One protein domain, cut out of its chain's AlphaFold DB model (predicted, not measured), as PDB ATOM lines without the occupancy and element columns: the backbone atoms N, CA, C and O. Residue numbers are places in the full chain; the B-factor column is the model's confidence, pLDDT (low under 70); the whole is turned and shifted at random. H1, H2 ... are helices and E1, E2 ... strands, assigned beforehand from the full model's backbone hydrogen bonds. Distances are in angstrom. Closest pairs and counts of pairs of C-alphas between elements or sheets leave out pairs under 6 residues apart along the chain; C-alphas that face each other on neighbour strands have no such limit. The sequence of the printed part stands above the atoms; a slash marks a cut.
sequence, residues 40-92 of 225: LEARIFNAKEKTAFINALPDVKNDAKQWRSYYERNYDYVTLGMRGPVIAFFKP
ATOM      1  N   LEU A  40      26.819   8.805 262.716       61.94
ATOM      2  CA  LEU A  40      26.765   8.284 264.088       61.94
ATOM      3  C   LEU A  40      27.473   9.224 265.078       61.94
ATOM      4  O   LEU A  40      28.001   8.789 266.096       61.94
ATOM      5  N   GLU A  41      27.518  10.524 264.785       77.00
ATOM      6  CA  GLU A  41      28.185  11.494 265.639       77.00
ATOM      7  C   GLU A  41      27.411  11.626 266.949       77.00
ATOM      8  O   GLU A  41      26.231  12.012 266.979       77.00
ATOM      9  N   ALA A  42      28.084  11.275 268.045       80.94
ATOM     10  CA  ALA A  42      27.548  11.498 269.370       80.94
ATOM     11  C   ALA A  42      27.449  12.997 269.629       80.94
ATOM     12  O   ALA A  42      28.369  13.772 269.365       80.94
ATOM     13  N   ARG A  43      26.323  13.412 270.197       84.00
ATOM     14  CA  ARG A  43      26.067  14.816 270.478       84.00
ATOM     15  C   ARG A  43      25.441  14.993 271.843       84.00
ATOM     16  O   ARG A  43      24.426  14.381 272.163       84.00
ATOM     17  N   ILE A  44      26.020  15.897 272.625       87.31
ATOM     18  CA  ILE A  44      25.452  16.316 273.904       87.31
ATOM     19  C   ILE A  44      24.199  17.155 273.637       87.31
ATOM     20  O   ILE A  44      24.222  18.093 272.834       87.31
ATOM     21  N   PHE A  45      23.112  16.845 274.336       84.31
ATOM     22  CA  PHE A  45      21.891  17.637 274.289       84.31
ATOM     23  C   PHE A  45      22.142  19.083 274.707       84.31
ATOM     24  O   PHE A  45      22.734  19.370 275.749       84.31
ATOM     25  N   ASN A  46      21.601  20.009 273.922       85.06
ATOM     26  CA  ASN A  46      21.442  21.384 274.368       85.06
ATOM     27  C   ASN A  46      20.257  21.504 275.350       85.06
ATOM     28  O   ASN A  46      19.486  20.565 275.563       85.06
ATOM     29  N   ALA A  47      20.082  22.684 275.950       81.25
ATOM     30  CA  ALA A  47      19.041  22.914 276.953       81.25
ATOM     31  C   ALA A  47      17.613  22.627 276.440       81.25
ATOM     32  O   ALA A  47      16.783  22.090 277.181       81.25
ATOM     33  N   LYS A  48      17.324  22.954 275.173       82.56
ATOM     34  CA  LYS A  48      16.004  22.753 274.561       82.56
ATOM     35  C   LYS A  48      15.715  21.268 274.351       82.56
ATOM     36  O   LYS A  48      14.635  20.801 274.701       82.56
ATOM     37  N   GLU A  49      16.684  20.532 273.820       79.62
ATOM     38  CA  GLU A  49      16.577  19.090 273.565       79.62
ATOM     39  C   GLU A  49      16.458  18.302 274.855       79.62
ATOM     40  O   GLU A  49      15.570  17.465 274.988       79.62
ATOM     41  N   LYS A  50      17.285  18.649 275.842       78.06
ATOM     42  CA  LYS A  50      17.211  18.090 277.184       78.06
ATOM     43  C   LYS A  50      15.821  18.251 277.786       78.06
ATOM     44  O   LYS A  50      15.243  17.288 278.276       78.06
ATOM     45  N   THR A  51      15.269  19.459 277.712       76.44
ATOM     46  CA  THR A  51      13.926  19.745 278.227       76.44
ATOM     47  C   THR A  51      12.861  18.923 277.499       76.44
ATOM     48  O   THR A  51      11.983  18.346 278.137       76.44
ATOM     49  N   ALA A  52      12.934  18.856 276.166       73.69
ATOM     50  CA  ALA A  52      11.987  18.096 275.357       73.69
ATOM     51  C   ALA A  52      12.035  16.594 275.677       73.69
ATOM     52  O   ALA A  52      10.984  15.982 275.856       73.69
ATOM     53  N   PHE A  53      13.237  16.028 275.813       74.38
ATOM     54  CA  PHE A  53      13.434  14.627 276.168       74.38
ATOM     55  C   PHE A  53      12.885  14.302 277.559       74.38
ATOM     56  O   PHE A  53      12.090  13.378 277.698       74.38
ATOM     57  N   ILE A  54      13.229  15.097 278.577       69.81
ATOM     58  CA  ILE A  54      12.763  14.868 279.953       69.81
ATOM     59  C   ILE A  54      11.233  14.937 280.035       69.81
ATOM     60  O   ILE A  54      10.619  14.088 280.670       69.81
ATOM     61  N   ASN A  55      10.595  15.893 279.350       67.44
ATOM     62  CA  ASN A  55       9.130  15.994 279.317       67.44
ATOM     63  C   ASN A  55       8.451  14.815 278.596       67.44
ATOM     64  O   ASN A  55       7.257  14.582 278.788       67.44
ATOM     65  N   ALA A  56       9.180  14.090 277.745       66.56
ATOM     66  CA  ALA A  56       8.667  12.913 277.058       66.56
ATOM     67  C   ALA A  56       8.746  11.636 277.916       66.56
ATOM     68  O   ALA A  56       8.039  10.676 277.597       66.56
ATOM     69  N   LEU A  57       9.543  11.631 278.999       61.59
ATOM     70  CA  LEU A  57       9.708  10.475 279.882       61.59
ATOM     71  C   LEU A  57       8.378  10.095 280.562       61.59
ATOM     72  O   LEU A  57       7.693  10.977 281.090       61.59
ATOM     73  N   PRO A  58       8.011   8.798 280.598       55.28
ATOM     74  CA  PRO A  58       6.772   8.335 281.226       55.28
ATOM     75  C   PRO A  58       6.620   8.770 282.691       55.28
ATOM     76  O   PRO A  58       5.546   9.224 283.081       55.28
ATOM     77  N   ASP A  59       7.704   8.728 283.469       55.09
ATOM     78  CA  ASP A  59       7.704   9.081 284.899       55.09
ATOM     79  C   ASP A  59       7.397  10.570 285.134       55.09
ATOM     80  O   ASP A  59       6.724  10.948 286.094       55.09
ATOM     81  N   VAL A  60       7.815  11.429 284.198       57.75
ATOM     82  CA  VAL A  60       7.544  12.873 284.226       57.75
ATOM     83  C   VAL A  60       6.109  13.182 283.788       57.75
ATOM     84  O   VAL A  60       5.570  14.221 284.150       57.75
ATOM     85  N   LYS A  61       5.420  12.297 283.063       56.59
ATOM     86  CA  LYS A  61       4.008  12.532 282.707       56.59
ATOM     87  C   LYS A  61       3.057  12.373 283.898       56.59
ATOM     88  O   LYS A  61       1.992  12.983 283.886       56.59
ATOM     89  N   ASN A  62       3.452  11.608 284.920       54.56
ATOM     90  CA  ASN A  62       2.583  11.243 286.044       54.56
ATOM     91  C   ASN A  62       2.825  12.077 287.320       54.56
ATOM     92  O   ASN A  62       1.877  12.314 288.063       54.56
ATOM     93  N   ASP A  63       4.048  12.577 287.553       61.97
ATOM     94  CA  ASP A  63       4.371  13.539 288.627       61.97
ATOM     95  C   ASP A  63       5.461  14.526 288.159       61.97
ATOM     96  O   ASP A  63       6.658  14.443 288.462       61.97
ATOM     97  N   ALA A  64       5.024  15.451 287.303       61.16
ATOM     98  CA  ALA A  64       5.894  16.164 286.375       61.16
ATOM     99  C   ALA A  64       6.938  17.077 287.004       61.16
ATOM    100  O   ALA A  64       7.963  17.338 286.382       61.16
ATOM    101  N   LYS A  65       6.711  17.610 288.206       64.62
ATOM    102  CA  LYS A  65       7.583  18.670 288.728       64.62
ATOM    103  C   LYS A  65       8.794  18.117 289.477       64.62
ATOM    104  O   LYS A  65       9.909  18.615 289.281       64.62
ATOM    105  N   GLN A  66       8.587  17.100 290.315       66.06
ATOM    106  CA  GLN A  66       9.651  16.506 291.124       66.06
ATOM    107  C   GLN A  66      10.617  15.700 290.251       66.06
ATOM    108  O   GLN A  66      11.825  15.952 290.284       66.06
ATOM    109  N   TRP A  67      10.093  14.814 289.400       61.78
ATOM    110  CA  TRP A  67      10.916  13.971 288.530       61.78
ATOM    111  C   TRP A  67      11.649  14.771 287.461       61.78
ATOM    112  O   TRP A  67      12.840  14.558 287.248       61.78
ATOM    113  N   ARG A  68      11.006  15.780 286.862       69.81
ATOM    114  CA  ARG A  68      11.689  16.669 285.912       69.81
ATOM    115  C   ARG A  68      12.886  17.372 286.541       69.81
ATOM    116  O   ARG A  68      13.968  17.359 285.963       69.81
ATOM    117  N   SER A  69      12.706  17.949 287.732       76.25
ATOM    118  CA  SER A  69      13.791  18.640 288.439       76.25
ATOM    119  C   SER A  69      14.938  17.686 288.773       76.25
ATOM    120  O   SER A  69      16.104  18.062 288.665       76.25
ATOM    121  N   TYR A  70      14.616  16.449 289.156       74.38
ATOM    122  CA  TYR A  70      15.602  15.403 289.396       74.38
ATOM    123  C   TYR A  70      16.416  15.093 288.129       74.38
ATOM    124  O   TYR A  70      17.645  15.168 288.170       74.38
ATOM    125  N   TYR A  71      15.764  14.836 286.992       68.94
ATOM    126  CA  TYR A  71      16.447  14.534 285.730       68.94
ATOM    127  C   TYR A  71      17.271  15.717 285.194       68.94
ATOM    128  O   TYR A  71      18.409  15.550 284.752       68.94
ATOM    129  N   GLU A  72      16.747  16.942 285.290       79.94
ATOM    130  CA  GLU A  72      17.449  18.147 284.840       79.94
ATOM    131  C   GLU A  72      18.737  18.412 285.641       79.94
ATOM    132  O   GLU A  72      19.758  18.827 285.064       79.94
ATOM    133  N   ARG A  73      18.696  18.165 286.957       76.12
ATOM    134  CA  ARG A  73      19.810  18.409 287.883       76.12
ATOM    135  C   ARG A  73      20.864  17.315 287.856       76.12
ATOM    136  O   ARG A  73      22.044  17.648 287.901       76.12
ATOM    137  N   ASN A  74      20.444  16.057 287.769       71.75
ATOM    138  CA  ASN A  74      21.332  14.919 287.989       71.75
ATOM    139  C   ASN A  74      21.897  14.309 286.713       71.75
ATOM    140  O   ASN A  74      22.815  13.512 286.827       71.75
ATOM    141  N   TYR A  75      21.403  14.657 285.519       77.25
ATOM    142  CA  TYR A  75      21.875  14.015 284.287       77.25
ATOM    143  C   TYR A  75      22.228  15.002 283.181       77.25
ATOM    144  O   TYR A  75      21.568  16.030 283.017       77.25
ATOM    145  N   ASP A  76      23.266  14.684 282.416       81.44
ATOM    146  CA  ASP A  76      23.477  15.149 281.046       81.44
ATOM    147  C   ASP A  76      23.136  14.021 280.073       81.44
ATOM    148  O   ASP A  76      23.076  12.856 280.453       81.44
ATOM    149  N   TYR A  77      22.847  14.371 278.824       77.88
ATOM    150  CA  TYR A  77      22.333  13.422 277.844       77.88
ATOM    151  C   TYR A  77      23.136  13.515 276.558       77.88
ATOM    152  O   TYR A  77      23.404  14.617 276.072       77.88
ATOM    153  N   VAL A  78      23.488  12.359 276.011       79.94
ATOM    154  CA  VAL A  78      24.176  12.207 274.730       79.94
ATOM    155  C   VAL A  78      23.279  11.396 273.808       79.94
ATOM    156  O   VAL A  78      22.750  10.372 274.221       79.94
ATOM    157  N   THR A  79      23.100  11.844 272.571       76.25
ATOM    158  CA  THR A  79      22.411  11.080 271.523       76.25
ATOM    159  C   THR A  79      23.399  10.628 270.468       76.25
ATOM    160  O   THR A  79      24.314  11.380 270.135       76.25
ATOM    161  N   LEU A  80      23.193   9.437 269.916       72.69
ATOM    162  CA  LEU A  80      23.903   8.963 268.729       72.69
ATOM    163  C   LEU A  80      23.105   9.360 267.481       72.69
ATOM    164  O   LEU A  80      22.059   8.789 267.187       72.69
ATOM    165  N   GLY A  81      23.538  10.404 266.772       66.69
ATOM    166  CA  GLY A  81      22.786  10.946 265.636       66.69
ATOM    167  C   GLY A  81      21.433  11.585 266.011       66.69
ATOM    168  O   GLY A  81      21.082  11.761 267.180       66.69
ATOM    169  N   MET A  82      20.650  11.983 264.998       58.78
ATOM    170  CA  MET A  82      19.406  12.762 265.185       58.78
ATOM    171  C   MET A  82      18.211  11.964 265.729       58.78
ATOM    172  O   MET A  82      17.258  12.568 266.222       58.78
ATOM    173  N   ARG A  83      18.221  10.635 265.589       56.38
ATOM    174  CA  ARG A  83      17.123   9.737 265.995       56.38
ATOM    175  C   ARG A  83      17.604   8.488 266.734       56.38
ATOM    176  O   ARG A  83      16.810   7.576 266.939       56.38
ATOM    177  N   GLY A  84      18.887   8.418 267.070       60.44
ATOM    178  CA  GLY A  84      19.422   7.262 267.767       60.44
ATOM    179  C   GLY A  84      19.148   7.301 269.269       60.44
ATOM    180  O   GLY A  84      18.436   8.178 269.772       60.44
ATOM    181  N   PRO A  85      19.687   6.313 269.992       64.00
ATOM    182  CA  PRO A  85      19.489   6.179 271.424       64.00
ATOM    183  C   PRO A  85      20.040   7.375 272.200       64.00
ATOM    184  O   PRO A  85      21.044   7.981 271.824       64.00
ATOM    185  N   VAL A  86      19.388   7.660 273.328       69.38
ATOM    186  CA  VAL A  86      19.814   8.679 274.287       69.38
ATOM    187  C   VAL A  86      20.437   7.992 275.495       69.38
ATOM    188  O   VAL A  86      19.804   7.164 276.146       69.38
ATOM    189  N   ILE A  87      21.665   8.375 275.809       74.56
ATOM    190  CA  ILE A  87      22.455   7.871 276.927       74.56
ATOM    191  C   ILE A  87      22.506   8.963 277.989       74.56
ATOM    192  O   ILE A  87      22.873  10.106 277.706       74.56
ATOM    193  N   ALA A  88      22.110   8.618 279.212       70.94
ATOM    194  CA  ALA A  88      22.131   9.526 280.348       70.94
ATOM    195  C   ALA A  88      23.433   9.356 281.141       70.94
ATOM    196  O   ALA A  88      23.748   8.265 281.608       70.94
ATOM    197  N   PHE A  89      24.156  10.451 281.335       73.62
ATOM    198  CA  PHE A  89      25.350  10.540 282.167       73.62
ATOM    199  C   PHE A  89      24.994  11.223 283.472       73.62
ATOM    200  O   PHE A  89      24.438  12.322 283.454       73.62
ATOM    201  N   PHE A  90      25.320  10.609 284.605       74.00
ATOM    202  CA  PHE A  90      25.127  11.273 285.886       74.00
ATOM    203  C   PHE A  90      26.067  12.478 285.992       74.00
ATOM    204  O   PHE A  90      27.256  12.399 285.694       74.00
ATOM    205  N   LYS A  91      25.522  13.613 286.417       76.69
ATOM    206  CA  LYS A  91      26.267  14.835 286.690       76.69
ATOM    207  C   LYS A  91      26.922  14.702 288.056       76.69
ATOM    208  O   LYS A  91      26.199  14.697 289.054       76.69
ATOM    209  N   PRO A  92      28.260  14.680 288.148       78.38
ATOM    210  CA  PRO A  92      28.901  14.634 289.447       78.38
ATOM    211  C   PRO A  92      28.540  15.876 290.257       78.38
ATOM    212  O   PRO A  92      28.375  16.978 289.718       78.38
TER     213      PRO A  92
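Overview. This is residues 40 to 92 of the 225 residues of an uncharacterized protein of Bombiscardovia coagulans (UniProt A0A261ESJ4). A small three-stranded sheet forms a wall with H1 over one face, crossing E2; H1 leads away to the short H2, which makes a far corner, and H3 folds back from there to meet the sheet where E2 begins. E2 and H3 thus make a V, with H1 and H2 across its opening. The printed part has 53 residues with three named strands and three named helices, in the chain order E1, H1, H2, H3, E2, E3. The sheet runs E1, E2, E3, antiparallel throughout, and the class is mixed, helices and strands. The whole is compact, with a radius of gyration of the C-alphas of 11.1 A and spans of 34 by 24 by 16 A.

Along the chain. E2, the longest strand, holds residues 75 to 80 and is 16.5 A long from first to last C-alpha. E3, residues 86 to 90, measures 13.0 A and ends with C-alpha 90 at (25.127, 11.273, 285.886). E1, residues 42 to 44, measures 6.9 A and begins with C-alpha 42 at (27.548, 11.498, 269.370). H1 holds residues 47 to 56 and measures 14.4 A. H2 holds residues 58 to 62 and measures 7.0 A. H3, residues 64 to 74, measures 15.6 A; its C-alpha 64 is at (5.894, 16.164, 286.375).

Arrangement. E2 is the inner strand. E2 and E3 form a hairpin, antiparallel at 151 degrees, with N 76 and O 89 within hydrogen-bond range at 2.8 A and N 87 and O 78 at 2.8 A. E1 and E2 are antiparallel at 150 degrees, with N 43 and O 79 within hydrogen-bond range at 2.9 A. H1 is on the sheet, over E2, at a height over the sheet of 9.9 A, and runs across the strands at 89 degrees to E2 on the local plane, which is fitted to just 6 C-alphas. The closest C-alphas of H1 and E2 are those of Lys 50 and Tyr 77, 7.0 A apart. H3 only grazes the sheet, with residues 71 to 74. H1 and H3 touch, opposite ways at a steep tilt of 46 degrees; their closest C-alphas, of Ile 54 and Arg 68, are 6.3 A apart. H2 and H3 only just touch, with 3 pairs of C-alphas within 8 A, and touch only at the corner; the closest C-alphas, of Val 60 and Trp 67, are 5.6 A apart. H2 is not on the sheet. In H1 and H3 every O i to N i+4 pair is within hydrogen-bond range; in H2 0 of 1 is, beside 1 of 2 O i to N i+3 pairs.

Size, cuts and confidence. The C-alphas farthest apart, of Leu 40 and Asp 63, are 33.6 A apart. The printed part has no cut, and the five links between successive elements are tight. The mean pLDDT of the printed part is 71.2; it is under 70 at residue 40, residues 54 to 68, residue 71 and residues 81 to 86.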